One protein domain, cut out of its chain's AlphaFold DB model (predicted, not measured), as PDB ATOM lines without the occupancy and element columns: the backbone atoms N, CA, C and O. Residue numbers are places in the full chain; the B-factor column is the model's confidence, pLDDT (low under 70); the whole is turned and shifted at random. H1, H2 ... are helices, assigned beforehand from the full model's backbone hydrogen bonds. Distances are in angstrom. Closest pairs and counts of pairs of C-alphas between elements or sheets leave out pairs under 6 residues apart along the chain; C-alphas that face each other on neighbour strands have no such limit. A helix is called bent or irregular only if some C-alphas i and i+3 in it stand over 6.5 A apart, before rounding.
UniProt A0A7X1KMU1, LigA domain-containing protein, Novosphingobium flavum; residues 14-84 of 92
ATOM      1  N   ASP A  14     106.311-103.181 139.148       94.75
ATOM      2  CA  ASP A  14     105.588-104.347 139.659       94.75
ATOM      3  C   ASP A  14     105.770-105.540 138.712       94.75
ATOM      4  O   ASP A  14     106.141-106.633 139.146       94.75
ATOM      5  N   LEU A  15     105.643-105.307 137.401       95.56
ATOM      6  CA  LEU A  15     105.905-106.320 136.378       95.56
ATOM      7  C   LEU A  15     107.382-106.732 136.306       95.56
ATOM      8  O   LEU A  15     107.673-107.890 136.009       95.56
ATOM      9  N   ILE A  16     108.331-105.828 136.579       96.12
ATOM     10  CA  ILE A  16     109.764-106.172 136.658       96.12
ATOM     11  C   ILE A  16     110.007-107.178 137.785       96.12
ATOM     12  O   ILE A  16     110.749-108.145 137.595       96.12
ATOM     13  N   VAL A  17     109.398-106.947 138.951       96.69
ATOM     14  CA  VAL A  17     109.535-107.829 140.114       96.69
ATOM     15  C   VAL A  17     108.846-109.167 139.854       96.69
ATOM     16  O   VAL A  17     109.470-110.211 140.043       96.69
ATOM     17  N   GLU A  18     107.606-109.153 139.358       96.31
ATOM     18  CA  GLU A  18     106.844-110.369 139.039       96.31
ATOM     19  C   GLU A  18     107.546-111.219 137.968       96.31
ATOM     20  O   GLU A  18     107.714-112.430 138.120       96.31
ATOM     21  N   GLY A  19     108.032-110.577 136.906       97.69
ATOM     22  CA  GLY A  19     108.670-111.242 135.778       97.69
ATOM     23  C   GLY A  19     110.122-111.661 136.018       97.69
ATOM     24  O   GLY A  19     110.737-112.221 135.110       97.69
ATOM     25  N   TYR A  20     110.725-111.392 137.183       98.25
ATOM     26  CA  TYR A  20     112.167-111.591 137.397       98.25
ATOM     27  C   TYR A  20     112.630-113.023 137.076       98.25
ATOM     28  O   TYR A  20     113.586-113.210 136.319       98.25
ATOM     29  N   ALA A  21     111.927-114.035 137.596       98.50
ATOM     30  CA  ALA A  21     112.241-115.446 137.355       98.50
ATOM     31  C   ALA A  21     112.145-115.812 135.863       98.50
ATOM     32  O   ALA A  21     113.063-116.417 135.304       98.50
ATOM     33  N   LEU A  22     111.073-115.368 135.200       98.50
ATOM     34  CA  LEU A  22     110.835-115.582 133.773       98.50
ATOM     35  C   LEU A  22     111.920-114.924 132.904       98.50
ATOM     36  O   LEU A  22     112.447-115.543 131.981       98.50
ATOM     37  N   ASN A  23     112.310-113.691 133.221       98.44
ATOM     38  CA  ASN A  23     113.367-112.971 132.509       98.44
ATOM     39  C   ASN A  23     114.742-113.625 132.711       98.44
ATOM     40  O   ASN A  23     115.508-113.771 131.755       98.44
ATOM     41  N   LYS A  24     115.042-114.077 133.935       98.62
ATOM     42  CA  LYS A  24     116.268-114.824 134.253       98.62
ATOM     43  C   LYS A  24     116.336-116.143 133.476       98.62
ATOM     44  O   LYS A  24     117.382-116.458 132.906       98.62
ATOM     45  N   MET A  25     115.219-116.868 133.389       98.50
ATOM     46  CA  MET A  25     115.089-118.061 132.551       98.50
ATOM     47  C   MET A  25     115.317-117.716 131.075       98.50
ATOM     48  O   MET A  25     116.181-118.311 130.438       98.50
ATOM     49  N   GLY A  26     114.632-116.704 130.541       98.19
ATOM     50  CA  GLY A  26     114.797-116.275 129.151       98.19
ATOM     51  C   GLY A  26     116.235-115.864 128.802       98.19
ATOM     52  O   GLY A  26     116.714-116.163 127.710       98.19
ATOM     53  N   HIS A  27     116.964-115.233 129.729       98.38
ATOM     54  CA  HIS A  27     118.387-114.927 129.555       98.38
ATOM     55  C   HIS A  27     119.263-116.188 129.507       98.38
ATOM     56  O   HIS A  27     120.193-116.253 128.705       98.38
ATOM     57  N   SER A  28     118.961-117.206 130.320       98.38
ATOM     58  CA  SER A  28     119.744-118.449 130.366       98.38
ATOM     59  C   SER A  28     119.800-119.186 129.018       98.38
ATOM     60  O   SER A  28     120.812-119.815 128.708       98.38
ATOM     61  N   LEU A  29     118.770-119.034 128.177       97.69
ATOM     62  CA  LEU A  29     118.627-119.701 126.875       97.69
ATOM     63  C   LEU A  29     119.607-119.204 125.794       97.69
ATOM     64  O   LEU A  29     119.593-119.690 124.662       97.69
ATOM     65  N   ILE A  30     120.489-118.253 126.120       96.25
ATOM     66  CA  ILE A  30     121.623-117.880 125.258       96.25
ATOM     67  C   ILE A  30     122.586-119.067 125.079       96.25
ATOM     68  O   ILE A  30     123.203-119.200 124.020       96.25
ATOM     69  N   ARG A  31     122.694-119.949 126.079       97.56
ATOM     70  CA  ARG A  31     123.565-121.133 126.040       97.56
ATOM     71  C   ARG A  31     122.864-122.316 125.381       97.56
ATOM     72  O   ARG A  31     121.691-122.537 125.649       97.56
ATOM     73  N   GLU A  32     123.580-123.070 124.553       96.75
ATOM     74  CA  GLU A  32     123.025-124.228 123.834       96.75
ATOM     75  C   GLU A  32     122.582-125.341 124.780       96.75
ATOM     76  O   GLU A  32     121.485-125.866 124.628       96.75
ATOM     77  N   GLU A  33     123.372-125.630 125.812       97.75
ATOM     78  CA  GLU A  33     123.078-126.708 126.763       97.75
ATOM     79  C   GLU A  33     121.739-126.463 127.478       97.75
ATOM     80  O   GLU A  33     120.922-127.364 127.636       97.75
ATOM     81  N   ASN A  34     121.469-125.202 127.814       98.19
ATOM     82  CA  ASN A  34     120.221-124.767 128.435       98.19
ATOM     83  C   ASN A  34     119.017-124.887 127.491       98.19
ATOM     84  O   ASN A  34     117.906-125.154 127.940       98.19
ATOM     85  N   ARG A  35     119.219-124.682 126.181       97.50
ATOM     86  CA  ARG A  35     118.156-124.884 125.186       97.50
ATOM     87  C   ARG A  35     117.796-126.359 125.075       97.50
ATOM     88  O   ARG A  35     116.614-126.677 125.072       97.50
ATOM     89  N   GLN A  36     118.801-127.231 125.031       97.00
ATOM     90  CA  GLN A  36     118.607-128.681 124.989       97.00
ATOM     91  C   GLN A  36     117.906-129.183 126.251       97.00
ATOM     92  O   GLN A  36     116.971-129.971 126.162       97.00
ATOM     93  N   GLU A  37     118.310-128.682 127.419       97.81
ATOM     94  CA  GLU A  37     117.674-129.023 128.689       97.81
ATOM     95  C   GLU A  37     116.208-128.570 128.737       97.81
ATOM     96  O   GLU A  37     115.337-129.356 129.102       97.81
ATOM     97  N   PHE A  38     115.921-127.335 128.304       97.50
ATOM     98  CA  PHE A  38     114.552-126.837 128.181       97.50
ATOM     99  C   PHE A  38     113.718-127.697 127.225       97.50
ATOM    100  O   PHE A  38     112.591-128.046 127.544       97.50
ATOM    101  N   GLN A  39     114.261-128.063 126.062       95.44
ATOM    102  CA  GLN A  39     113.551-128.870 125.066       95.44
ATOM    103  C   GLN A  39     113.336-130.324 125.503       95.44
ATOM    104  O   GLN A  39     112.382-130.955 125.052       95.44
ATOM    105  N   ALA A  40     114.208-130.859 126.358       97.25
ATOM    106  CA  ALA A  40     114.063-132.199 126.909       97.25
ATOM    107  C   ALA A  40     112.917-132.277 127.929       97.25
ATOM    108  O   ALA A  40     112.163-133.249 127.919       97.25
ATOM    109  N   ASP A  41     112.783-131.265 128.791       97.75
ATOM    110  CA  ASP A  41     111.702-131.166 129.774       97.75
ATOM    111  C   ASP A  41     111.441-129.698 130.151       97.75
ATOM    112  O   ASP A  41     112.090-129.121 131.032       97.75
ATOM    113  N   GLU A  42     110.467-129.084 129.474       96.38
ATOM    114  CA  GLU A  42     110.132-127.675 129.693       96.38
ATOM    115  C   GLU A  42     109.640-127.418 131.121       96.38
ATOM    116  O   GLU A  42     109.964-126.384 131.708       96.38
ATOM    117  N   ASP A  43     108.872-128.350 131.693       97.50
ATOM    118  CA  ASP A  43     108.277-128.195 133.019       97.50
ATOM    119  C   ASP A  43     109.339-128.251 134.109       97.50
ATOM    120  O   ASP A  43     109.389-127.369 134.975       97.50
ATOM    121  N   ALA A  44     110.246-129.225 134.030       98.31
ATOM    122  CA  ALA A  44     111.378-129.298 134.940       98.31
ATOM    123  C   ALA A  44     112.289-128.072 134.800       98.31
ATOM    124  O   ALA A  44     112.747-127.532 135.811       98.31
ATOM    125  N   TYR A  45     112.533-127.591 133.576       98.50
ATOM    126  CA  TYR A  45     113.363-126.408 133.360       98.50
ATOM    127  C   TYR A  45     112.723-125.148 133.951       98.50
ATOM    128  O   TYR A  45     113.378-124.405 134.680       98.50
ATOM    129  N   MET A  46     111.428-124.921 133.717       98.44
ATOM    130  CA  MET A  46     110.700-123.794 134.309       98.44
ATOM    131  C   MET A  46     110.664-123.871 135.843       98.44
ATOM    132  O   MET A  46     110.838-122.848 136.514       98.44
ATOM    133  N   ALA A  47     110.522-125.072 136.412       98.31
ATOM    134  CA  ALA A  47     110.555-125.284 137.857       98.31
ATOM    135  C   ALA A  47     111.911-124.900 138.481       98.31
ATOM    136  O   ALA A  47     111.932-124.295 139.553       98.31
ATOM    137  N   LYS A  48     113.044-125.152 137.801       98.38
ATOM    138  CA  LYS A  48     114.390-124.750 138.276       98.38
ATOM    139  C   LYS A  48     114.538-123.241 138.467       98.38
ATOM    140  O   LYS A  48     115.312-122.802 139.316       98.38
ATOM    141  N   PHE A  49     113.806-122.448 137.688       98.38
ATOM    142  CA  PHE A  49     113.800-120.990 137.809       98.38
ATOM    143  C   PHE A  49     112.728-120.468 138.774       98.38
ATOM    144  O   PHE A  49     112.739-119.276 139.076       98.38
ATOM    145  N   GLY A  50     111.840-121.330 139.280       98.06
ATOM    146  CA  GLY A  50     110.774-120.948 140.205       98.06
ATOM    147  C   GLY A  50     109.709-120.065 139.558       98.06
ATOM    148  O   GLY A  50     109.243-119.113 140.183       98.06
ATOM    149  N   LEU A  51     109.359-120.328 138.292       98.31
ATOM    150  CA  LEU A  51     108.274-119.603 137.629       98.31
ATOM    151  C   LEU A  51     106.949-119.828 138.370       98.31
ATOM    152  O   LEU A  51     106.653-120.930 138.831       98.31
ATOM    153  N   SER A  52     106.129-118.778 138.444       97.62
ATOM    154  CA  SER A  52     104.750-118.899 138.915       97.62
ATOM    155  C   SER A  52     103.912-119.717 137.929       97.62
ATOM    156  O   SER A  52     104.216-119.769 136.737       97.62
ATOM    157  N   GLU A  53     102.804-120.294 138.394       98.00
ATOM    158  CA  GLU A  53     101.880-121.050 137.532       98.00
ATOM    159  C   GLU A  53     101.391-120.221 136.334       98.00
ATOM    160  O   GLU A  53     101.300-120.727 135.216       98.00
ATOM    161  N   LYS A  54     101.152-118.918 136.539       97.81
ATOM    162  CA  LYS A  54     100.781-117.984 135.466       97.81
ATOM    163  C   LYS A  54     101.897-117.814 134.440       97.81
ATOM    164  O   LYS A  54     101.624-117.811 133.244       97.81
ATOM    165  N   ALA A  55     103.144-117.683 134.893       98.00
ATOM    166  CA  ALA A  55     104.288-117.555 133.998       98.00
ATOM    167  C   ALA A  55     104.542-118.846 133.211       98.00
ATOM    168  O   ALA A  55     104.810-118.780 132.015       98.00
ATOM    169  N   VAL A  56     104.388-120.010 133.850       98.12
ATOM    170  CA  VAL A  56     104.439-121.315 133.175       98.12
ATOM    171  C   VAL A  56     103.363-121.399 132.091       98.12
ATOM    172  O   VAL A  56     103.673-121.721 130.945       98.12
ATOM    173  N   ALA A  57     102.114-121.062 132.422       97.94
ATOM    174  CA  ALA A  57     101.013-121.077 131.463       97.94
ATOM    175  C   ALA A  57     101.279-120.148 130.264       97.94
ATOM    176  O   ALA A  57     101.129-120.580 129.123       97.94
ATOM    177  N   ALA A  58     101.763-118.927 130.513       97.19
ATOM    178  CA  ALA A  58     102.101-117.964 129.465       97.19
ATOM    179  C   ALA A  58     103.264-118.434 128.568       97.19
ATOM    180  O   ALA A  58     103.253-118.235 127.356       97.19
ATOM    181  N   VAL A  59     104.283-119.090 129.134       97.00
ATOM    182  CA  VAL A  59     105.366-119.680 128.330       97.00
ATOM    183  C   VAL A  59     104.845-120.834 127.482       97.00
ATOM    184  O   VAL A  59     105.273-120.971 126.337       97.00
ATOM    185  N   LYS A  60     103.925-121.656 128.000       95.88
ATOM    186  CA  LYS A  60     103.341-122.793 127.272       95.88
ATOM    187  C   LYS A  60     102.371-122.383 126.169       95.88
ATOM    188  O   LYS A  60     102.347-123.042 125.132       95.88
ATOM    189  N   SER A  61     101.613-121.302 126.352       95.81
ATOM    190  CA  SER A  61     100.692-120.792 125.325       95.81
ATOM    191  C   SER A  61     101.420-120.267 124.088       95.81
ATOM    192  O   SER A  61     100.832-120.180 123.012       95.81
ATOM    193  N   ARG A  62     102.719-119.957 124.225       94.19
ATOM    194  CA  ARG A  62     103.554-119.319 123.194       94.19
ATOM    195  C   ARG A  62     103.038-117.938 122.783       94.19
ATOM    196  O   ARG A  62     103.496-117.398 121.774       94.19
ATOM    197  N   ASP A  63     102.134-117.357 123.566       93.69
ATOM    198  CA  ASP A  63     101.543-116.060 123.292       93.69
ATOM    199  C   ASP A  63     102.421-114.944 123.873       93.69
ATOM    200  O   ASP A  63     102.745-114.904 125.064       93.69
ATOM    201  N   ARG A  64     102.848-114.027 123.003       93.06
ATOM    202  CA  ARG A  64     103.707-112.902 123.388       93.06
ATOM    203  C   ARG A  64     103.022-112.008 124.421       93.06
ATOM    204  O   ARG A  64     103.678-111.563 125.361       93.06
ATOM    205  N   ASP A  65     101.745-111.707 124.224       93.38
ATOM    206  CA  ASP A  65     101.015-110.743 125.040       93.38
ATOM    207  C   ASP A  65     100.708-111.329 126.420       93.38
ATOM    208  O   ASP A  65     100.810-110.610 127.416       93.38
ATOM    209  N   GLU A  66     100.458-112.638 126.511       95.69
ATOM    210  CA  GLU A  66     100.368-113.346 127.792       95.69
ATOM    211  C   GLU A  66     101.696-113.327 128.553       95.69
ATOM    212  O   GLU A  66     101.720-113.001 129.741       95.69
ATOM    213  N   MET A  67     102.824-113.596 127.883       96.56
ATOM    214  CA  MET A  67     104.134-113.525 128.537       96.56
ATOM    215  C   MET A  67     104.467-112.100 128.996       96.56
ATOM    216  O   MET A  67     104.970-111.894 130.101       96.56
ATOM    217  N   MET A  68     104.164-111.089 128.179       95.88
ATOM    218  CA  MET A  68     104.315-109.687 128.578       95.88
ATOM    219  C   MET A  68     103.369-109.319 129.725       95.88
ATOM    220  O   MET A  68     103.689-108.447 130.535       95.88
ATOM    221  N   ALA A  69     102.210-109.976 129.829       95.50
ATOM    222  CA  ALA A  69     101.269-109.721 130.905       95.50
ATOM    223  C   ALA A  69     101.762-110.170 132.279       95.50
ATOM    224  O   ALA A  69     101.355-109.551 133.259       95.50
ATOM    225  N   VAL A  70     102.666-111.150 132.323       97.12
ATOM    226  CA  VAL A  70     103.354-111.639 133.532       97.12
ATOM    227  C   VAL A  70     104.777-111.075 133.677       97.12
ATOM    228  O   VAL A  70     105.611-111.631 134.387       97.12
ATOM    229  N   GLY A  71     105.087-109.980 132.974       97.38
ATOM    230  CA  GLY A  71     106.336-109.239 133.159       97.38
ATOM    231  C   GLY A  71     107.528-109.713 132.325       97.38
ATOM    232  O   GLY A  71     108.670-109.359 132.632       97.38
ATOM    233  N   LEU A  72     107.316-110.483 131.249       97.88
ATOM    234  CA  LEU A  72     108.394-110.763 130.297       97.88
ATOM    235  C   LEU A  72     108.866-109.470 129.624       97.88
ATOM    236  O   LEU A  72     108.098-108.749 128.986       97.88
ATOM    237  N   ASN A  73     110.169-109.227 129.675       96.69
ATOM    238  CA  ASN A  73     110.812-108.207 128.873       96.69
ATOM    239  C   ASN A  73     111.001-108.720 127.433       96.69
ATOM    240  O   ASN A  73     111.576-109.787 127.194       96.69
ATOM    241  N   MET A  74     110.558-107.921 126.459       94.25
ATOM    242  CA  MET A  74     110.584-108.254 125.032       94.25
ATOM    243  C   MET A  74     111.981-108.651 124.505       94.25
ATOM    244  O   MET A  74     112.079-109.449 123.573       94.25
ATOM    245  N   TYR A  75     113.077-108.187 125.121       92.44
ATOM    246  CA  TYR A  75     114.441-108.604 124.748       92.44
ATOM    247  C   TYR A  75     114.747-110.089 125.030       92.44
ATOM    248  O   TYR A  75     115.690-110.658 124.458       92.44
ATOM    249  N   PHE A  76     113.976-110.738 125.905       96.81
ATOM    250  CA  PHE A  76     114.093-112.170 126.197       96.81
ATOM    251  C   PHE A  76     113.059-113.014 125.451       96.81
ATOM    252  O   PHE A  76     113.326-114.190 125.211       96.81
ATOM    253  N   TYR A  77     111.951-112.418 124.993       95.62
ATOM    254  CA  TYR A  77     110.935-113.113 124.192       95.62
ATOM    255  C   TYR A  77     111.534-113.840 122.989       95.62
ATOM    256  O   TYR A  77     111.261-115.018 122.796       95.62
ATOM    257  N   GLY A  78     112.425-113.192 122.231       93.62
ATOM    258  CA  GLY A  78     113.067-113.830 121.077       93.62
ATOM    259  C   GLY A  78     113.840-115.110 121.425       93.62
ATOM    260  O   GLY A  78     113.854-116.044 120.632       93.62
ATOM    261  N   LYS A  79     114.434-115.190 122.624       94.81
ATOM    262  CA  LYS A  79     115.200-116.366 123.079       94.81
ATOM    263  C   LYS A  79     114.278-117.526 123.439       94.81
ATOM    264  O   LYS A  79     114.544-118.656 123.049       94.81
ATOM    265  N   ILE A  80     113.177-117.229 124.132       96.00
ATOM    266  CA  ILE A  80     112.138-118.217 124.444       96.00
ATOM    267  C   ILE A  80     111.495-118.697 123.138       96.00
ATOM    268  O   ILE A  80     111.472-119.887 122.852       96.00
ATOM    269  N   ARG A  81     111.069-117.773 122.271       93.88
ATOM    270  CA  ARG A  81     110.423-118.110 120.999       93.88
ATOM    271  C   ARG A  81     111.311-118.963 120.092       93.88
ATOM    272  O   ARG A  81     110.793-119.830 119.394       93.88
ATOM    273  N   PHE A  82     112.624-118.737 120.102       91.56
ATOM    274  CA  PHE A  82     113.587-119.546 119.357       91.56
ATOM    275  C   PHE A  82     113.544-121.020 119.781       91.56
ATOM    276  O   PHE A  82     113.400-121.887 118.923       91.56
ATOM    277  N   VAL A  83     113.599-121.303 121.089       92.81
ATOM    278  CA  VAL A  83     113.621-122.687 121.600       92.81
ATOM    279  C   VAL A  83     112.271-123.386 121.507       92.81
ATOM    280  O   VAL A  83     112.230-124.600 121.341       92.81
ATOM    281  N   THR A  84     111.175-122.626 121.530       88.38
ATOM    282  CA  THR A  84     109.804-123.145 121.431       88.38
ATOM    283  C   THR A  84     109.302-123.252 119.980       88.38
ATOM    284  O   THR A  84     108.102-123.123 119.725       88.38
TER     285      THR A  84
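This is residues 14 to 84 of the 92 residues of the protein "LigA domain-containing protein" of Novosphingobium flavum (UniProt A0A7X1KMU1). Seven short helices form a small compact cluster, mostly crossed, with H2 near the middle and H4 and H7 packed on it. H3 lies at one end of the long axis and meets both H4 and H7, H1 lies at the opposite end, and H5 and H6 form a helical hairpin along one side. The printed part has 71 residues with helices H1 to H7 in chain order and no named strand, class all helix. It is compact, with a radius of gyration of the C-alphas of 10.6 A, and spans 31 by 21 by 20 A, only just rounded.

H7, residues 74 to 84, touches H2, residues 20 to 28, at a steep tilt of 60 degrees; their closest C-alphas, Gly 26 and Phe 76, are 5.1 A apart. H7 also touches H3, residues 32 to 40, closest at C-alphas Arg 35 and Val 83, 6.2 A. H2 touches H4, residues 42 to 49, closest at C-alphas Ala 21 and Phe 49, 5.8 A. H3 and H4 touch only at the corner, closest at C-alphas Phe 38 and Tyr 45, 5.3 A. H5, residues 53 to 61, and H6, residues 64 to 69, form a hairpin at a shallow tilt of 13 degrees, closest at C-alphas Ala 58 and Met 67, 5.0 A. H1, residues 14 to 18, touches no helix. Every O i to N i+4 pair is within hydrogen-bond range in H1, H2, H3, H5 and H6, against 3 of 4 in H4 and 5 of 7 in H7.

H7 is 15.3 A long and only just irregular, C-alphas 75 and 78 being 6.53 A apart; it ends at C-alpha 84, (109.804, -123.145, 121.431). H2 and H3 are each 12.4 A long, H5 12.3 A and H4 11.1 A. H1 begins at C-alpha 14, (105.588, -104.347, 139.659).

The farthest C-alphas, Asp 14 and Ala 40, are 31.8 A apart. The printed part has no cut, its six links are tight, and no printed residue is under 70 in pLDDT.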